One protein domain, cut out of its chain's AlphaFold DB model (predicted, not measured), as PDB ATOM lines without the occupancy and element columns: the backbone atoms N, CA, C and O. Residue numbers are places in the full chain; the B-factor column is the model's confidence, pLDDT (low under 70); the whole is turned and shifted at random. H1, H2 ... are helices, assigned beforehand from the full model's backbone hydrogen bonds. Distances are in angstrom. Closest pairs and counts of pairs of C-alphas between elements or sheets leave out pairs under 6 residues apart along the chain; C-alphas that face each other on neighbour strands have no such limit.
ATOM      1  N   SER A   5     -36.846 -12.714  -1.790       54.94
ATOM      2  CA  SER A   5     -35.610 -13.216  -2.401       54.94
ATOM      3  C   SER A   5     -35.183 -14.600  -1.879       54.94
ATOM      4  O   SER A   5     -34.745 -15.426  -2.676       54.94
ATOM      5  N   SER A   6     -35.403 -14.911  -0.596       58.31
ATOM      6  CA  SER A   6     -35.048 -16.219  -0.018       58.31
ATOM      7  C   SER A   6     -35.960 -17.348  -0.508       58.31
ATOM      8  O   SER A   6     -35.508 -18.478  -0.665       58.31
ATOM      9  N   LEU A   7     -37.223 -17.038  -0.826       63.50
ATOM     10  CA  LEU A   7     -38.193 -18.023  -1.314       63.50
ATOM     11  C   LEU A   7     -37.892 -18.480  -2.752       63.50
ATOM     12  O   LEU A   7     -38.056 -19.653  -3.072       63.50
ATOM     13  N   LYS A   8     -37.390 -17.573  -3.603       65.00
ATOM     14  CA  LYS A   8     -36.956 -17.906  -4.971       65.00
ATOM     15  C   LYS A   8     -35.727 -18.814  -4.978       65.00
ATOM     16  O   LYS A   8     -35.657 -19.724  -5.793       65.00
ATOM     17  N   CYS A   9     -34.790 -18.586  -4.056       61.97
ATOM     18  CA  CYS A   9     -33.587 -19.405  -3.913       61.97
ATOM     19  C   CYS A   9     -33.940 -20.831  -3.459       61.97
ATOM     20  O   CYS A   9     -33.455 -21.800  -4.036       61.97
ATOM     21  N   LEU A  10     -34.872 -20.957  -2.507       66.69
ATOM     22  CA  LEU A  10     -35.372 -22.253  -2.043       66.69
ATOM     23  C   LEU A  10     -36.068 -23.040  -3.168       66.69
ATOM     24  O   LEU A  10     -35.850 -24.240  -3.299       66.69
ATOM     25  N   PHE A  11     -36.853 -22.361  -4.011       67.25
ATOM     26  CA  PHE A  11     -37.513 -22.984  -5.162       67.25
ATOM     27  C   PHE A  11     -36.511 -23.467  -6.218       67.25
ATOM     28  O   PHE A  11     -36.665 -24.569  -6.732       67.25
ATOM     29  N   LEU A  12     -35.464 -22.681  -6.495       65.19
ATOM     30  CA  LEU A  12     -34.413 -23.029  -7.459       65.19
ATOM     31  C   LEU A  12     -33.590 -24.245  -7.006       65.19
ATOM     32  O   LEU A  12     -33.327 -25.144  -7.804       65.19
ATOM     33  N   ILE A  13     -33.243 -24.307  -5.717       66.25
ATOM     34  CA  ILE A  13     -32.530 -25.446  -5.118       66.25
ATOM     35  C   ILE A  13     -33.410 -26.701  -5.136       66.25
ATOM     36  O   ILE A  13     -32.943 -27.779  -5.501       66.25
ATOM     37  N   LEU A  14     -34.697 -26.558  -4.806       64.31
ATOM     38  CA  LEU A  14     -35.649 -27.663  -4.829       64.31
ATOM     39  C   LEU A  14     -35.840 -28.214  -6.251       64.31
ATOM     40  O   LEU A  14     -35.845 -29.426  -6.436       64.31
ATOM     41  N   THR A  15     -35.911 -27.354  -7.273       63.66
ATOM     42  CA  THR A  15     -35.979 -27.811  -8.669       63.66
ATOM     43  C   THR A  15     -34.702 -28.516  -9.127       63.66
ATOM     44  O   THR A  15     -34.810 -29.517  -9.828       63.66
ATOM     45  N   LEU A  16     -33.519 -28.069  -8.683       60.59
ATOM     46  CA  LEU A  16     -32.241 -28.709  -9.022       60.59
ATOM     47  C   LEU A  16     -32.139 -30.127  -8.428       60.59
ATOM     48  O   LEU A  16     -31.710 -31.057  -9.111       60.59
ATOM     49  N   LEU A  17     -32.594 -30.298  -7.181       58.50
ATOM     50  CA  LEU A  17     -32.633 -31.586  -6.475       58.50
ATOM     51  C   LEU A  17     -33.664 -32.561  -7.062       58.50
ATOM     52  O   LEU A  17     -33.442 -33.766  -7.056       58.50
ATOM     53  N   ILE A  18     -34.787 -32.068  -7.595       58.09
ATOM     54  CA  ILE A  18     -35.806 -32.922  -8.230       58.09
ATOM     55  C   ILE A  18     -35.355 -33.386  -9.629       58.09
ATOM     56  O   ILE A  18     -35.765 -34.453 -10.088       58.09
ATOM     57  N   THR A  19     -34.487 -32.627 -10.308       53.19
ATOM     58  CA  THR A  19     -33.957 -33.002 -11.630       53.19
ATOM     59  C   THR A  19     -32.823 -34.023 -11.604       53.19
ATOM     60  O   THR A  19     -32.514 -34.575 -12.657       53.19
ATOM     61  N   THR A  20     -32.255 -34.378 -10.445       59.38
ATOM     62  CA  THR A  20     -31.349 -35.537 -10.333       59.38
ATOM     63  C   THR A  20     -32.147 -36.842 -10.294       59.38
ATOM     64  O   THR A  20     -31.999 -37.661  -9.388       59.38
ATOM     65  N   LYS A  21     -33.035 -37.059 -11.268       58.28
ATOM     66  CA  LYS A  21     -33.456 -38.423 -11.576       58.28
ATOM     67  C   LYS A  21     -32.213 -39.116 -12.116       58.28
ATOM     68  O   LYS A  21     -31.668 -38.692 -13.130       58.28
ATOM     69  N   GLY A  22     -31.713 -40.071 -11.334       59.22
ATOM     70  CA  GLY A  22     -30.461 -40.767 -11.587       59.22
ATOM     71  C   GLY A  22     -30.361 -41.218 -13.037       59.22
ATOM     72  O   GLY A  22     -31.319 -41.736 -13.604       59.22
ATOM     73  N   PHE A  23     -29.196 -40.982 -13.628       55.19
ATOM     74  CA  PHE A  23     -28.844 -41.525 -14.925       55.19
ATOM     75  C   PHE A  23     -28.720 -43.040 -14.763       55.19
ATOM     76  O   PHE A  23     -27.708 -43.540 -14.270       55.19
ATOM     77  N   THR A  24     -29.782 -43.772 -15.080       62.28
ATOM     78  CA  THR A  24     -29.738 -45.227 -15.113       62.28
ATOM     79  C   THR A  24     -29.097 -45.641 -16.435       62.28
ATOM     80  O   THR A  24     -29.563 -45.308 -17.524       62.28
ATOM     81  N   LEU A  25     -27.945 -46.310 -16.346       59.78
ATOM     82  CA  LEU A  25     -27.260 -46.930 -17.482       59.78
ATOM     83  C   LEU A  25     -28.027 -48.213 -17.848       59.78
ATOM     84  O   LEU A  25     -27.579 -49.323 -17.597       59.78
ATOM     85  N   ASP A  26     -29.226 -48.046 -18.407       75.88
ATOM     86  CA  ASP A  26     -30.137 -49.155 -18.741       75.88
ATOM     87  C   ASP A  26     -29.705 -49.914 -20.004       75.88
ATOM     88  O   ASP A  26     -30.283 -50.937 -20.371       75.88
ATOM     89  N   LYS A  27     -28.685 -49.404 -20.701       76.25
ATOM     90  CA  LYS A  27     -28.142 -50.036 -21.895       76.25
ATOM     91  C   LYS A  27     -27.106 -51.088 -21.483       76.25
ATOM     92  O   LYS A  27     -26.155 -50.730 -20.786       76.25
ATOM     93  N   PRO A  28     -27.239 -52.352 -21.931       80.31
ATOM     94  CA  PRO A  28     -26.216 -53.355 -21.678       80.31
ATOM     95  C   PRO A  28     -24.873 -52.873 -22.233       80.31
ATOM     96  O   PRO A  28     -24.821 -52.270 -23.312       80.31
ATOM     97  N   LEU A  29     -23.799 -53.124 -21.478       80.19
ATOM     98  CA  LEU A  29     -22.445 -52.853 -21.951       80.19
ATOM     99  C   LEU A  29     -22.225 -53.604 -23.272       80.19
ATOM    100  O   LEU A  29     -22.685 -54.743 -23.403       80.19
ATOM    101  N   PRO A  30     -21.560 -52.984 -24.260       80.31
ATOM    102  CA  PRO A  30     -21.200 -53.691 -25.477       80.31
ATOM    103  C   PRO A  30     -20.362 -54.922 -25.115       80.31
ATOM    104  O   PRO A  30     -19.424 -54.838 -24.324       80.31
ATOM    105  N   GLU A  31     -20.731 -56.070 -25.676       86.69
ATOM    106  CA  GLU A  31     -19.952 -57.291 -25.516       86.69
ATOM    107  C   GLU A  31     -18.735 -57.219 -26.444       86.69
ATOM    108  O   GLU A  31     -18.875 -57.194 -27.669       86.69
ATOM    109  N   PHE A  32     -17.547 -57.154 -25.846       85.94
ATOM    110  CA  PHE A  32     -16.283 -57.104 -26.570       85.94
ATOM    111  C   PHE A  32     -15.824 -58.525 -26.906       85.94
ATOM    112  O   PHE A  32     -15.474 -59.299 -26.013       85.94
ATOM    113  N   LYS A  33     -15.841 -58.886 -28.194       89.69
ATOM    114  CA  LYS A  33     -15.437 -60.228 -28.659       89.69
ATOM    115  C   LYS A  33     -13.922 -60.372 -28.764       89.69
ATOM    116  O   LYS A  33     -13.397 -61.464 -28.569       89.69
ATOM    117  N   ASP A  34     -13.234 -59.278 -29.083       93.12
ATOM    118  CA  ASP A  34     -11.777 -59.208 -29.166       93.12
ATOM    119  C   ASP A  34     -11.320 -57.913 -28.500       93.12
ATOM    120  O   ASP A  34     -11.167 -56.864 -29.130       93.12
ATOM    121  N   VAL A  35     -11.082 -58.021 -27.193       92.00
ATOM    122  CA  VAL A  35     -10.690 -56.896 -26.342       92.00
ATOM    123  C   VAL A  35      -9.447 -56.195 -26.885       92.00
ATOM    124  O   VAL A  35      -9.356 -54.972 -26.801       92.00
ATOM    125  N   LYS A  36      -8.494 -56.929 -27.473       93.44
ATOM    126  CA  LYS A  36      -7.255 -56.338 -27.983       93.44
ATOM    127  C   LYS A  36      -7.532 -55.491 -29.220       93.44
ATOM    128  O   LYS A  36      -7.121 -54.333 -29.264       93.44
ATOM    129  N   LEU A  37      -8.227 -56.054 -30.207       94.25
ATOM    130  CA  LEU A  37      -8.567 -55.339 -31.435       94.25
ATOM    131  C   LEU A  37      -9.459 -54.129 -31.145       94.25
ATOM    132  O   LEU A  37      -9.268 -53.060 -31.720       94.25
ATOM    133  N   GLU A  38     -10.437 -54.281 -30.259       92.62
ATOM    134  CA  GLU A  38     -11.376 -53.215 -29.919       92.62
ATOM    135  C   GLU A  38     -10.699 -52.105 -29.112       92.62
ATOM    136  O   GLU A  38     -10.888 -50.934 -29.434       92.62
ATOM    137  N   THR A  39      -9.816 -52.448 -28.169       92.69
ATOM    138  CA  THR A  39      -8.976 -51.464 -27.466       92.69
ATOM    139  C   THR A  39      -8.108 -50.684 -28.447       92.69
ATOM    140  O   THR A  39      -8.057 -49.457 -28.377       92.69
ATOM    141  N   GLN A  40      -7.478 -51.369 -29.408       94.81
ATOM    142  CA  GLN A  40      -6.638 -50.706 -30.402       94.81
ATOM    143  C   GLN A  40      -7.429 -49.685 -31.229       94.81
ATOM    144  O   GLN A  40      -6.945 -48.581 -31.439       94.81
ATOM    145  N   LYS A  41      -8.676 -49.990 -31.614       93.81
ATOM    146  CA  LYS A  41      -9.537 -49.035 -32.338       93.81
ATOM    147  C   LYS A  41      -9.785 -47.752 -31.547       93.81
ATOM    148  O   LYS A  41      -9.779 -46.672 -32.133       93.81
ATOM    149  N   TYR A  42     -10.013 -47.852 -30.237       91.50
ATOM    150  CA  TYR A  42     -10.207 -46.669 -29.395       91.50
ATOM    151  C   TYR A  42      -8.922 -45.861 -29.235       91.50
ATOM    152  O   TYR A  42      -8.975 -44.635 -29.282       91.50
ATOM    153  N   ILE A  43      -7.780 -46.538 -29.097       91.06
ATOM    154  CA  ILE A  43      -6.461 -45.900 -29.051       91.06
ATOM    155  C   ILE A  43      -6.187 -45.147 -30.360       91.06
ATOM    156  O   ILE A  43      -5.842 -43.966 -30.334       91.06
ATOM    157  N   ASP A  44      -6.395 -45.800 -31.503       95.00
ATOM    158  CA  ASP A  44      -6.183 -45.206 -32.825       95.00
ATOM    159  C   ASP A  44      -7.112 -44.008 -33.047       95.00
ATOM    160  O   ASP A  44      -6.680 -42.951 -33.511       95.00
ATOM    161  N   TYR A  45      -8.386 -44.143 -32.663       92.31
ATOM    162  CA  TYR A  45      -9.342 -43.041 -32.703       92.31
ATOM    163  C   TYR A  45      -8.883 -41.872 -31.829       92.31
ATOM    164  O   TYR A  45      -8.836 -40.746 -32.317       92.31
ATOM    165  N   PHE A  46      -8.488 -42.127 -30.581       87.62
ATOM    166  CA  PHE A  46      -8.005 -41.096 -29.665       87.62
ATOM    167  C   PHE A  46      -6.820 -40.320 -30.255       87.62
ATOM    168  O   PHE A  46      -6.853 -39.094 -30.293       87.62
ATOM    169  N   TYR A  47      -5.820 -41.015 -30.806       88.38
ATOM    170  CA  TYR A  47      -4.659 -40.365 -31.427       88.38
ATOM    171  C   TYR A  47      -4.966 -39.661 -32.753       88.38
ATOM    172  O   TYR A  47      -4.202 -38.795 -33.180       88.38
ATOM    173  N   SER A  48      -6.076 -39.999 -33.411       94.44
ATOM    174  CA  SER A  48      -6.517 -39.297 -34.620       94.44
ATOM    175  C   SER A  48      -7.111 -37.913 -34.329       94.44
ATOM    176  O   SER A  48      -7.163 -37.066 -35.227       94.44
ATOM    177  N   LEU A  49      -7.541 -37.659 -33.087       90.56
ATOM    178  CA  LEU A  49      -8.148 -36.393 -32.691       90.56
ATOM    179  C   LEU A  49      -7.082 -35.298 -32.598       90.56
ATOM    180  O   LEU A  49      -6.173 -35.347 -31.772       90.56
ATOM    181  N   LYS A  50      -7.216 -34.269 -33.437       91.38
ATOM    182  CA  LYS A  50      -6.409 -33.048 -33.350       91.38
ATOM    183  C   LYS A  50      -7.238 -31.948 -32.712       91.38
ATOM    184  O   LYS A  50      -8.204 -31.489 -33.315       91.38
ATOM    185  N   LEU A  51      -6.836 -31.521 -31.521       92.12
ATOM    186  CA  LEU A  51      -7.447 -30.377 -30.856       92.12
ATOM    187  C   LEU A  51      -6.875 -29.074 -31.416       92.12
ATOM    188  O   LEU A  51      -5.668 -28.941 -31.633       92.12
ATOM    189  N   SER A  52      -7.744 -28.093 -31.636       96.25
ATOM    190  CA  SER A  52      -7.321 -26.714 -31.854       96.25
ATOM    191  C   SER A  52      -6.679 -26.140 -30.581       96.25
ATOM    192  O   SER A  52      -6.924 -26.637 -29.477       96.25
ATOM    193  N   PRO A  53      -5.910 -25.041 -30.680       96.88
ATOM    194  CA  PRO A  53      -5.305 -24.416 -29.503       96.88
ATOM    195  C   PRO A  53      -6.319 -24.027 -28.412       96.88
ATOM    196  O   PRO A  53      -6.025 -24.112 -27.220       96.88
ATOM    197  N   THR A  54      -7.529 -23.618 -28.803       97.25
ATOM    198  CA  THR A  54      -8.593 -23.233 -27.861       97.25
ATOM    199  C   THR A  54      -9.196 -24.447 -27.156       97.25
ATOM    200  O   THR A  54      -9.450 -24.403 -25.950       97.25
ATOM    201  N   GLU A  55      -9.400 -25.546 -27.881       95.69
ATOM    202  CA  GLU A  55      -9.894 -26.805 -27.310       95.69
ATOM    203  C   GLU A  55      -8.863 -27.413 -26.358       95.69
ATOM    204  O   GLU A  55      -9.222 -27.812 -25.251       95.69
ATOM    205  N   GLN A  56      -7.579 -27.375 -26.724       95.12
ATOM    206  CA  GLN A  56      -6.477 -27.804 -25.863       95.12
ATOM    207  C   GLN A  56      -6.480 -27.039 -24.533       95.12
ATOM    208  O   GLN A  56      -6.437 -27.637 -23.460       95.12
ATOM    209  N   LYS A  57      -6.627 -25.710 -24.589       96.69
ATOM    210  CA  LYS A  57      -6.702 -24.868 -23.390       96.69
ATOM    211  C   LYS A  57      -7.908 -25.209 -22.512       96.69
ATOM    212  O   LYS A  57      -7.801 -25.187 -21.288       96.69
ATOM    213  N   THR A  58      -9.045 -25.528 -23.128       96.31
ATOM    214  CA  THR A  58     -10.266 -25.925 -22.410       96.31
ATOM    215  C   THR A  58     -10.061 -27.255 -21.686       96.31
ATOM    216  O   THR A  58     -10.400 -27.374 -20.509       96.31
ATOM    217  N   LEU A  59      -9.447 -28.229 -22.361       94.31
ATOM    218  CA  LEU A  59      -9.108 -29.532 -21.792       94.31
ATOM    219  C   LEU A  59      -8.147 -29.396 -20.601       94.31
ATOM    220  O   LEU A  59      -8.410 -29.944 -19.533       94.31
ATOM    221  N   GLU A  60      -7.086 -28.601 -20.739       95.25
ATOM    222  CA  GLU A  60      -6.125 -28.358 -19.658       95.25
ATOM    223  C   GLU A  60      -6.776 -27.715 -18.432       95.25
ATOM    224  O   GLU A  60      -6.541 -28.147 -17.303       95.25
ATOM    225  N   GLN A  61      -7.615 -26.698 -18.635       96.69
ATOM    226  CA  GLN A  61      -8.312 -26.018 -17.542       96.69
ATOM    227  C   GLN A  61      -9.280 -26.944 -16.802       96.69
ATOM    228  O   GLN A  61      -9.404 -26.837 -15.583       96.69
ATOM    229  N   ALA A  62      -9.944 -27.848 -17.526       95.81
ATOM    230  CA  ALA A  62     -10.888 -28.794 -16.949       95.81
ATOM    231  C   ALA A  62     -10.195 -29.928 -16.179       95.81
ATOM    232  O   ALA A  62     -10.655 -30.287 -15.098       95.81
ATOM    233  N   LEU A  63      -9.098 -30.483 -16.709       94.12
ATOM    234  CA  LEU A  63      -8.484 -31.705 -16.170       94.12
ATOM    235  C   LEU A  63      -7.376 -31.453 -15.143       94.12
ATOM    236  O   LEU A  63      -7.217 -32.247 -14.219       94.12
ATOM    237  N   LYS A  64      -6.642 -30.337 -15.239       94.56
ATOM    238  CA  LYS A  64      -5.554 -29.997 -14.305       94.56
ATOM    239  C   LYS A  64      -5.944 -29.996 -12.812       94.56
ATOM    240  O   LYS A  64      -5.114 -30.420 -12.011       94.56
ATOM    241  N   PRO A  65      -7.131 -29.520 -12.385       93.69
ATOM    242  CA  PRO A  65      -7.501 -29.532 -10.968       93.69
ATOM    243  C   PRO A  65      -8.047 -30.883 -10.486       93.69
ATOM    244  O   PRO A  65      -8.263 -31.047  -9.287       93.69
TER     245      PRO A  65
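What this domain is: This is residues 5 to 65 of the 79 residues of an uncharacterized protein of Caldimicrobium thiodismutans (UniProt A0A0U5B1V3). Picture an open, flat horseshoe with an empty middle: H1 makes one arm, the long link of residues 19 to 34 sweeps round the bottom, and H2 makes the other arm. H3 follows at the far end of H2, turned across the flat of the horseshoe, and no helix touches another. The printed part has 61 residues with three named helices, H1, H2 and H3 in that order, and no named strand; its class is all helix. The whole is extended, with a radius of gyration of the C-alphas of 20.4 A and spans of 56 by 36 by 17 A.

How they stand to each other: Start at H1, residues 5 to 18, which touches no helix. Go on through the long link of 16 residues to H2, residues 35 to 48; H1 and H2 are apart. After a tight link of 4 residues you come to H3, residues 53 to 63. H2 and H3 are apart, and so are H1 and H3. Residues 5 to 50 stand free, as do residues 52 to 58 and 60 to 65. Look at the backbone of H1, H2 and H3: every O i to N i+4 pair inside them is within hydrogen-bond range.

Where its parts are: Find C-alpha 5 at (-35.610, -13.216, -2.401); from there H1 runs 20.6 A to C-alpha 18. H2 begins at C-alpha 35, at (-10.690, -56.896, -26.342), and measures 19.9 A to C-alpha 48. H3 measures 15.5 A from C-alpha 53 and ends at C-alpha 63, at (-8.484, -31.705, -16.170).

The domain as a whole: The two C-alphas farthest apart are those of Ser 5 and Asp 34, 58.3 A. The printed part has no cut. Read the B-factor column for the model's confidence: the mean pLDDT of the printed part is 80.9, and residues 5 to 25 are under 70.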